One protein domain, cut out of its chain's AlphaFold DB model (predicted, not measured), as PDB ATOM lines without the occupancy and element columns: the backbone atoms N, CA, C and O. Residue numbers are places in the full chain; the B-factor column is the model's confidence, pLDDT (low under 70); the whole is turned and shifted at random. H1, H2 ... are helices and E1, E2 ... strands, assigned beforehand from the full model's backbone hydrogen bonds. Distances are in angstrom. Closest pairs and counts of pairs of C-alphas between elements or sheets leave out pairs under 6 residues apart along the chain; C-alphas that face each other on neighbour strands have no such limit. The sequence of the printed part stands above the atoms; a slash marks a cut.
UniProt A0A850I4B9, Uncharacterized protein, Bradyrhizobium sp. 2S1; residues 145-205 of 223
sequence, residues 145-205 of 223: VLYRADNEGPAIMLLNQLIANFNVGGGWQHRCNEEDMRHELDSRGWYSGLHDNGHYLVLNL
ATOM      1  N   VAL A 145      43.483  12.763  17.206       86.44
ATOM      2  CA  VAL A 145      44.020  13.546  18.316       86.44
ATOM      3  C   VAL A 145      44.812  12.686  19.290       86.44
ATOM      4  O   VAL A 145      44.515  11.506  19.487       86.44
ATOM      5  N   LEU A 146      45.813  13.298  19.918       83.75
ATOM      6  CA  LEU A 146      46.441  12.788  21.131       83.75
ATOM      7  C   LEU A 146      45.797  13.476  22.330       83.75
ATOM      8  O   LEU A 146      45.941  14.684  22.490       83.75
ATOM      9  N   TYR A 147      45.123  12.699  23.167       87.88
ATOM     10  CA  TYR A 147      44.617  13.134  24.461       87.88
ATOM     11  C   TYR A 147      45.572  12.694  25.567       87.88
ATOM     12  O   TYR A 147      46.072  11.568  25.549       87.88
ATOM     13  N   ARG A 148      45.807  13.561  26.549       83.31
ATOM     14  CA  ARG A 148      46.489  13.214  27.795       83.31
ATOM     15  C   ARG A 148      45.909  14.042  28.929       83.31
ATOM     16  O   ARG A 148      45.755  15.249  28.772       83.31
ATOM     17  N   ALA A 149      45.685  13.412  30.072       84.31
ATOM     18  CA  ALA A 149      45.360  14.097  31.315       84.31
ATOM     19  C   ALA A 149      46.405  13.792  32.389       84.31
ATOM     20  O   ALA A 149      47.208  12.871  32.246       84.31
ATOM     21  N   ASP A 150      46.385  14.542  33.484       83.38
ATOM     22  CA  ASP A 150      47.281  14.291  34.618       83.38
ATOM     23  C   ASP A 150      47.059  12.903  35.246       83.38
ATOM     24  O   ASP A 150      48.009  12.268  35.703       83.38
ATOM     25  N   ASN A 151      45.818  12.404  35.218       79.56
ATOM     26  CA  ASN A 151      45.430  11.126  35.827       79.56
ATOM     27  C   ASN A 151      45.318   9.963  34.835       79.56
ATOM     28  O   ASN A 151      45.026   8.840  35.244       79.56
ATOM     29  N   GLU A 152      45.532  10.215  33.544       77.19
ATOM     30  CA  GLU A 152      45.352   9.216  32.492       77.19
ATOM     31  C   GLU A 152      46.565   9.169  31.563       77.19
ATOM     32  O   GLU A 152      47.178  10.182  31.219       77.19
ATOM     33  N   GLY A 153      46.924   7.958  31.139       73.38
ATOM     34  CA  GLY A 153      47.961   7.778  30.130       73.38
ATOM     35  C   GLY A 153      47.569   8.433  28.798       73.38
ATOM     36  O   GLY A 153      46.381   8.581  28.509       73.38
ATOM     37  N   PRO A 154      48.550   8.816  27.962       80.00
ATOM     38  CA  PRO A 154      48.261   9.365  26.647       80.00
ATOM     39  C   PRO A 154      47.491   8.353  25.790       80.00
ATOM     40  O   PRO A 154      47.838   7.172  25.742       80.00
ATOM     41  N   ALA A 155      46.476   8.826  25.076       80.00
ATOM     42  CA  ALA A 155      45.639   8.015  24.210       80.00
ATOM     43  C   ALA A 155      45.438   8.698  22.856       80.00
ATOM     44  O   ALA A 155      45.093   9.876  22.777       80.00
ATOM     45  N   ILE A 156      45.621   7.932  21.782       79.88
ATOM     46  CA  ILE A 156      45.294   8.369  20.423       79.88
ATOM     47  C   ILE A 156      43.891   7.877  20.084       79.88
ATOM     48  O   ILE A 156      43.591   6.687  20.240       79.88
ATOM     49  N   MET A 157      43.046   8.787  19.613       81.50
ATOM     50  CA  MET A 157      41.679   8.493  19.190       81.50
ATOM     51  C   MET A 157      41.176   9.530  18.184       81.50
ATOM     52  O   MET A 157      41.855  10.514  17.896       81.50
ATOM     53  N   LEU A 158      39.988   9.301  17.633       85.38
ATOM     54  CA  LEU A 158      39.292  10.308  16.836       85.38
ATOM     55  C   LEU A 158      38.727  11.398  17.751       85.38
ATOM     56  O   LEU A 158      38.239  11.093  18.841       85.38
ATOM     57  N   LEU A 159      38.737  12.654  17.298       85.81
ATOM     58  CA  LEU A 159      38.187  13.780  18.058       85.81
ATOM     59  C   LEU A 159      36.722  13.537  18.459       85.81
ATOM     60  O   LEU A 159      36.357  13.755  19.609       85.81
ATOM     61  N   ASN A 160      35.905  12.988  17.556       82.38
ATOM     62  CA  ASN A 160      34.508  12.666  17.862       82.38
ATOM     63  C   ASN A 160      34.375  11.604  18.970       82.38
ATOM     64  O   ASN A 160      33.452  11.675  19.777       82.38
ATOM     65  N   GLN A 161      35.314  10.653  19.060       84.31
ATOM     66  CA  GLN A 161      35.340   9.680  20.156       84.31
ATOM     67  C   GLN A 161      35.707  10.348  21.488       84.31
ATOM     68  O   GLN A 161      35.103  10.035  22.511       84.31
ATOM     69  N   LEU A 162      36.674  11.271  21.484       86.94
ATOM     70  CA  LEU A 162      37.060  12.022  22.682       86.94
ATOM     71  C   LEU A 162      35.895  12.875  23.204       86.94
ATOM     72  O   LEU A 162      35.578  12.833  24.390       86.94
ATOM     73  N   ILE A 163      35.225  13.596  22.306       85.75
ATOM     74  CA  ILE A 163      34.060  14.431  22.620       85.75
ATOM     75  C   ILE A 163      32.913  13.584  23.178       85.75
ATOM     76  O   ILE A 163      32.323  13.943  24.196       85.75
ATOM     77  N   ALA A 164      32.629  12.426  22.571       81.75
ATOM     78  CA  ALA A 164      31.627  11.500  23.090       81.75
ATOM     79  C   ALA A 164      31.959  11.050  24.524       81.75
ATOM     80  O   ALA A 164      31.078  11.045  25.385       81.75
ATOM     81  N   ASN A 165      33.231  10.749  24.813       84.06
ATOM     82  CA  ASN A 165      33.665  10.399  26.167       84.06
ATOM     83  C   ASN A 165      33.457  11.564  27.152       84.06
ATOM     84  O   ASN A 165      32.994  11.342  28.269       84.06
ATOM     85  N   PHE A 166      33.753  12.801  26.741       85.25
ATOM     86  CA  PHE A 166      33.556  13.994  27.571       85.25
ATOM     87  C   PHE A 166      32.077  14.248  27.872       85.25
ATOM     88  O   PHE A 166      31.732  14.548  29.014       85.25
ATOM     89  N   ASN A 167      31.200  14.072  26.881       80.88
ATOM     90  CA  ASN A 167      29.755  14.231  27.044       80.88
ATOM     91  C   ASN A 167      29.169  13.195  28.017       80.88
ATOM     92  O   ASN A 167      28.337  13.541  28.851       80.88
ATOM     93  N   VAL A 168      29.631  11.941  27.954       76.94
ATOM     94  CA  VAL A 168      29.187  10.875  28.872       76.94
ATOM     95  C   VAL A 168      29.760  11.060  30.281       76.94
ATOM     96  O   VAL A 168      29.064  10.831  31.266       76.94
ATOM     97  N   GLY A 169      31.027  11.465  30.383       73.12
ATOM     98  CA  GLY A 169      31.748  11.588  31.651       73.12
ATOM     99  C   GLY A 169      31.571  12.922  32.379       73.12
ATOM    100  O   GLY A 169      32.116  13.078  33.467       73.12
ATOM    101  N   GLY A 170      30.862  13.896  31.796       75.00
ATOM    102  CA  GLY A 170      30.795  15.258  32.342       75.00
ATOM    103  C   GLY A 170      32.149  15.980  32.320       75.00
ATOM    104  O   GLY A 170      32.457  16.761  33.218       75.00
ATOM    105  N   GLY A 171      32.976  15.701  31.308       74.25
ATOM    106  CA  GLY A 171      34.345  16.213  31.182       74.25
ATOM    107  C   GLY A 171      34.444  17.707  30.849       74.25
ATOM    108  O   GLY A 171      35.516  18.293  30.993       74.25
ATOM    109  N   TRP A 172      33.338  18.331  30.433       82.88
ATOM    110  CA  TRP A 172      33.246  19.762  30.136       82.88
ATOM    111  C   TRP A 172      33.081  20.580  31.411       82.88
ATOM    112  O   TRP A 172      31.977  20.765  31.922       82.88
ATOM    113  N   GLN A 173      34.195  21.068  31.940       79.44
ATOM    114  CA  GLN A 173      34.217  21.798  33.201       79.44
ATOM    115  C   GLN A 173      34.892  23.153  33.046       79.44
ATOM    116  O   GLN A 173      35.590  23.417  32.071       79.44
ATOM    117  N   HIS A 174      34.662  24.052  34.005       78.88
ATOM    118  CA  HIS A 174      35.321  25.363  34.056       78.88
ATOM    119  C   HIS A 174      35.240  26.172  32.750       78.88
ATOM    120  O   HIS A 174      36.209  26.811  32.350       78.88
ATOM    121  N   ARG A 175      34.055  26.184  32.120       77.06
ATOM    122  CA  ARG A 175      33.759  26.848  30.833       77.06
ATOM    123  C   ARG A 175      34.389  26.196  29.596       77.06
ATOM    124  O   ARG A 175      34.241  26.746  28.511       77.06
ATOM    125  N   CYS A 176      35.020  25.032  29.730       80.00
ATOM    126  CA  CYS A 176      35.399  24.223  28.575       80.00
ATOM    127  C   CYS A 176      34.132  23.711  27.880       80.00
ATOM    128  O   CYS A 176      33.200  23.267  28.551       80.00
ATOM    129  N   ASN A 177      34.105  23.755  26.552       84.31
ATOM    130  CA  ASN A 177      33.018  23.232  25.733       84.31
ATOM    131  C   ASN A 177      33.568  22.668  24.414       84.31
ATOM    132  O   ASN A 177      34.728  22.891  24.054       84.31
ATOM    133  N   GLU A 178      32.721  21.913  23.717       88.06
ATOM    134  CA  GLU A 178      33.071  21.258  22.459       88.06
ATOM    135  C   GLU A 178      33.465  22.250  21.356       88.06
ATOM    136  O   GLU A 178      34.430  22.005  20.630       88.06
ATOM    137  N   GLU A 179      32.733  23.358  21.233       85.75
ATOM    138  CA  GLU A 179      32.918  24.345  20.167       85.75
ATOM    139  C   GLU A 179      34.309  24.989  20.239       85.75
ATOM    140  O   GLU A 179      35.049  24.981  19.253       85.75
ATOM    141  N   ASP A 180      34.714  25.425  21.433       84.38
ATOM    142  CA  ASP A 180      36.041  25.989  21.685       84.38
ATOM    143  C   ASP A 180      37.149  24.968  21.399       84.38
ATOM    144  O   ASP A 180      38.159  25.302  20.776       84.38
ATOM    145  N   MET A 181      36.960  23.705  21.809       88.50
ATOM    146  CA  MET A 181      37.938  22.646  21.541       88.50
ATOM    147  C   MET A 181      38.153  22.445  20.047       88.50
ATOM    148  O   MET A 181      39.298  22.392  19.595       88.50
ATOM    149  N   ARG A 182      37.070  22.357  19.272       87.44
ATOM    150  CA  ARG A 182      37.150  22.208  17.815       87.44
ATOM    151  C   ARG A 182      37.849  23.407  17.184       87.44
ATOM    152  O   ARG A 182      38.817  23.224  16.451       87.44
ATOM    153  N   HIS A 183      37.425  24.619  17.536       84.12
ATOM    154  CA  HIS A 183      37.990  25.845  16.985       84.12
ATOM    155  C   HIS A 183      39.497  25.983  17.269       84.12
ATOM    156  O   HIS A 183      40.279  26.351  16.388       84.12
ATOM    157  N   GLU A 184      39.955  25.667  18.481       85.31
ATOM    158  CA  GLU A 184      41.384  25.726  18.812       85.31
ATOM    159  C   GLU A 184      42.198  24.595  18.164       85.31
ATOM    160  O   GLU A 184      43.325  24.821  17.709       85.31
ATOM    161  N   LEU A 185      41.641  23.386  18.059       87.75
ATOM    162  CA  LEU A 185      42.301  22.279  17.362       87.75
ATOM    163  C   LEU A 185      42.440  22.528  15.855       87.75
ATOM    164  O   LEU A 185      43.440  22.103  15.274       87.75
ATOM    165  N   ASP A 186      41.494  23.232  15.237       84.69
ATOM    166  CA  ASP A 186      41.583  23.630  13.829       84.69
ATOM    167  C   ASP A 186      42.520  24.829  13.624       84.69
ATOM    168  O   ASP A 186      43.308  24.848  12.679       84.69
ATOM    169  N   SER A 187      42.479  25.824  14.515       80.44
ATOM    170  CA  SER A 187      43.246  27.068  14.346       80.44
ATOM    171  C   SER A 187      44.717  26.955  14.750       80.44
ATOM    172  O   SER A 187      45.591  27.457  14.043       80.44
ATOM    173  N   ARG A 188      45.009  26.322  15.892       83.31
ATOM    174  CA  ARG A 188      46.368  26.231  16.459       83.31
ATOM    175  C   ARG A 188      46.853  24.804  16.681       83.31
ATOM    176  O   ARG A 188      48.017  24.625  17.028       83.31
ATOM    177  N   GLY A 189      45.995  23.800  16.496       84.00
ATOM    178  CA  GLY A 189      46.360  22.381  16.564       84.00
ATOM    179  C   GLY A 189      46.452  21.805  17.970       84.00
ATOM    180  O   GLY A 189      46.876  20.660  18.128       84.00
ATOM    181  N   TRP A 190      46.076  22.566  18.993       89.44
ATOM    182  CA  TRP A 190      46.018  22.076  20.363       89.44
ATOM    183  C   TRP A 190      44.957  22.799  21.183       89.44
ATOM    184  O   TRP A 190      44.680  23.981  20.974       89.44
ATOM    185  N   TYR A 191      44.426  22.077  22.159       92.19
ATOM    186  CA  TYR A 191      43.469  22.556  23.144       92.19
ATOM    187  C   TYR A 191      43.876  22.046  24.522       92.19
ATOM    188  O   TYR A 191      44.309  20.901  24.658       92.19
ATOM    189  N   SER A 192      43.731  22.867  25.554       90.19
ATOM    190  CA  SER A 192      43.960  22.447  26.937       90.19
ATOM    191  C   SER A 192      42.799  22.874  27.809       90.19
ATOM    192  O   SER A 192      42.304  23.990  27.654       90.19
ATOM    193  N   GLY A 193      42.441  22.043  28.778       88.62
ATOM    194  CA  GLY A 193      41.394  22.372  29.731       88.62
ATOM    195  C   GLY A 193      41.656  21.797  31.113       88.62
ATOM    196  O   GLY A 193      42.739  21.284  31.413       88.62
ATOM    197  N   LEU A 194      40.641  21.929  31.961       83.69
ATOM    198  CA  LEU A 194      40.654  21.460  33.339       83.69
ATOM    199  C   LEU A 194      39.499  20.480  33.563       83.69
ATOM    200  O   LEU A 194      38.361  20.774  33.202       83.69
ATOM    201  N   HIS A 195      39.813  19.340  34.165       79.50
ATOM    202  CA  HIS A 195      38.879  18.454  34.852       79.50
ATOM    203  C   HIS A 195      39.000  18.673  36.372       79.50
ATOM    204  O   HIS A 195      40.015  19.175  36.855       79.50
ATOM    205  N   ASP A 196      38.027  18.199  37.149       77.19
ATOM    206  CA  ASP A 196      37.979  18.329  38.613       77.19
ATOM    207  C   ASP A 196      39.204  17.693  39.276       77.19
ATOM    208  O   ASP A 196      39.594  18.039  40.391       77.19
ATOM    209  N   ASN A 197      39.802  16.725  38.584       77.12
ATOM    210  CA  ASN A 197      40.929  15.944  39.052       77.12
ATOM    211  C   ASN A 197      42.269  16.341  38.406       77.12
ATOM    212  O   ASN A 197      43.287  15.782  38.807       77.12
ATOM    213  N   GLY A 198      42.323  17.282  37.456       83.56
ATOM    214  CA  GLY A 198      43.591  17.712  36.854       83.56
ATOM    215  C   GLY A 198      43.466  18.387  35.490       83.56
ATOM    216  O   GLY A 198      42.377  18.613  34.972       83.56
ATOM    217  N   HIS A 199      44.606  18.714  34.891       88.06
ATOM    218  CA  HIS A 199      44.671  19.290  33.553       88.06
ATOM    219  C   HIS A 199      44.620  18.213  32.472       88.06
ATOM    220  O   HIS A 199      45.043  17.071  32.671       88.06
ATOM    221  N   TYR A 200      44.146  18.610  31.294       89.88
ATOM    222  CA  TYR A 200      44.257  17.802  30.090       89.88
ATOM    223  C   TYR A 200      44.722  18.618  28.889       89.88
ATOM    224  O   TYR A 200      44.527  19.833  28.808       89.88
ATOM    225  N   LEU A 201      45.340  17.914  27.947       89.88
ATOM    226  CA  LEU A 201      45.856  18.427  26.690       89.88
ATOM    227  C   LEU A 201      45.364  17.543  25.544       89.88
ATOM    228  O   LEU A 201      45.429  16.315  25.613       89.88
ATOM    229  N   VAL A 202      44.912  18.192  24.479       91.81
ATOM    230  CA  VAL A 202      44.493  17.577  23.222       91.81
ATOM    231  C   VAL A 202      45.342  18.161  22.104       91.81
ATOM    232  O   VAL A 202      45.430  19.380  21.977       91.81
ATOM    233  N   LEU A 203      45.965  17.311  21.291       85.12
ATOM    234  CA  LEU A 203      46.766  17.725  20.137       85.12
ATOM    235  C   LEU A 203      46.176  17.154  18.853       85.12
ATOM    236  O   LEU A 203      45.947  15.950  18.773       85.12
ATOM    237  N   ASN A 204      46.004  17.989  17.834       87.94
ATOM    238  CA  ASN A 204      45.699  17.565  16.473       87.94
ATOM    239  C   ASN A 204      46.970  16.981  15.841       87.94
ATOM    240  O   ASN A 204      47.913  17.714  15.542       87.94
ATOM    241  N   LEU A 205      47.003  15.662  15.636       78.50
ATOM    242  CA  LEU A 205      48.204  14.972  15.154       78.50
ATOM    243  C   LEU A 205      48.608  15.409  13.745       78.50
ATOM    244  O   LEU A 205      49.799  15.488  13.453       78.50
TER     245      LEU A 205
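What this domain is: This is residues 145 to 205 of the 223 residues of an uncharacterized protein of Bradyrhizobium sp. 2S1 (UniProt A0A850I4B9). A twisted wall of four antiparallel strands, E2-E1-E4-E3, has two helices over one face: H2 runs along E3, and H1 stands up over E2. The printed part has 61 residues, with named elements in the order E1, E2, H1, H2, E3, E4, mixed in class. It is compact, radius of gyration of the C-alphas 10.4 A, spanning 27 by 24 by 18 A.

How they stand to each other: Inner strands E1, residues 145 to 149, and E4, residues 198 to 204, have N 148 and O 201 within hydrogen-bond range at 2.9 A. E1 forms a hairpin with E2, residues 152 to 158 (N 147 to O 155, 2.8 A); E4 with E3, residues 190 to 195 (N 193 to O 200, 3.0 A). On the same face, giving two layers, are H2, residues 178 to 187, height over the sheet 7.9 A, and H1, residues 159 to 169, height 10.9 A. H1 and H2 are close but not clearly touching: C-alphas 163 and 178, the closest, are 6.9 A apart. In both, every O i to N i+4 pair is within hydrogen-bond range.

Where its parts are: E1 begins at C-alpha 145 (44.020, 13.546, 18.316); E4, 20.5 A long, ends at C-alpha 204 (45.699, 17.565, 16.473).

The domain as a whole: The printed part has no cut or long link; no printed residue is under 70.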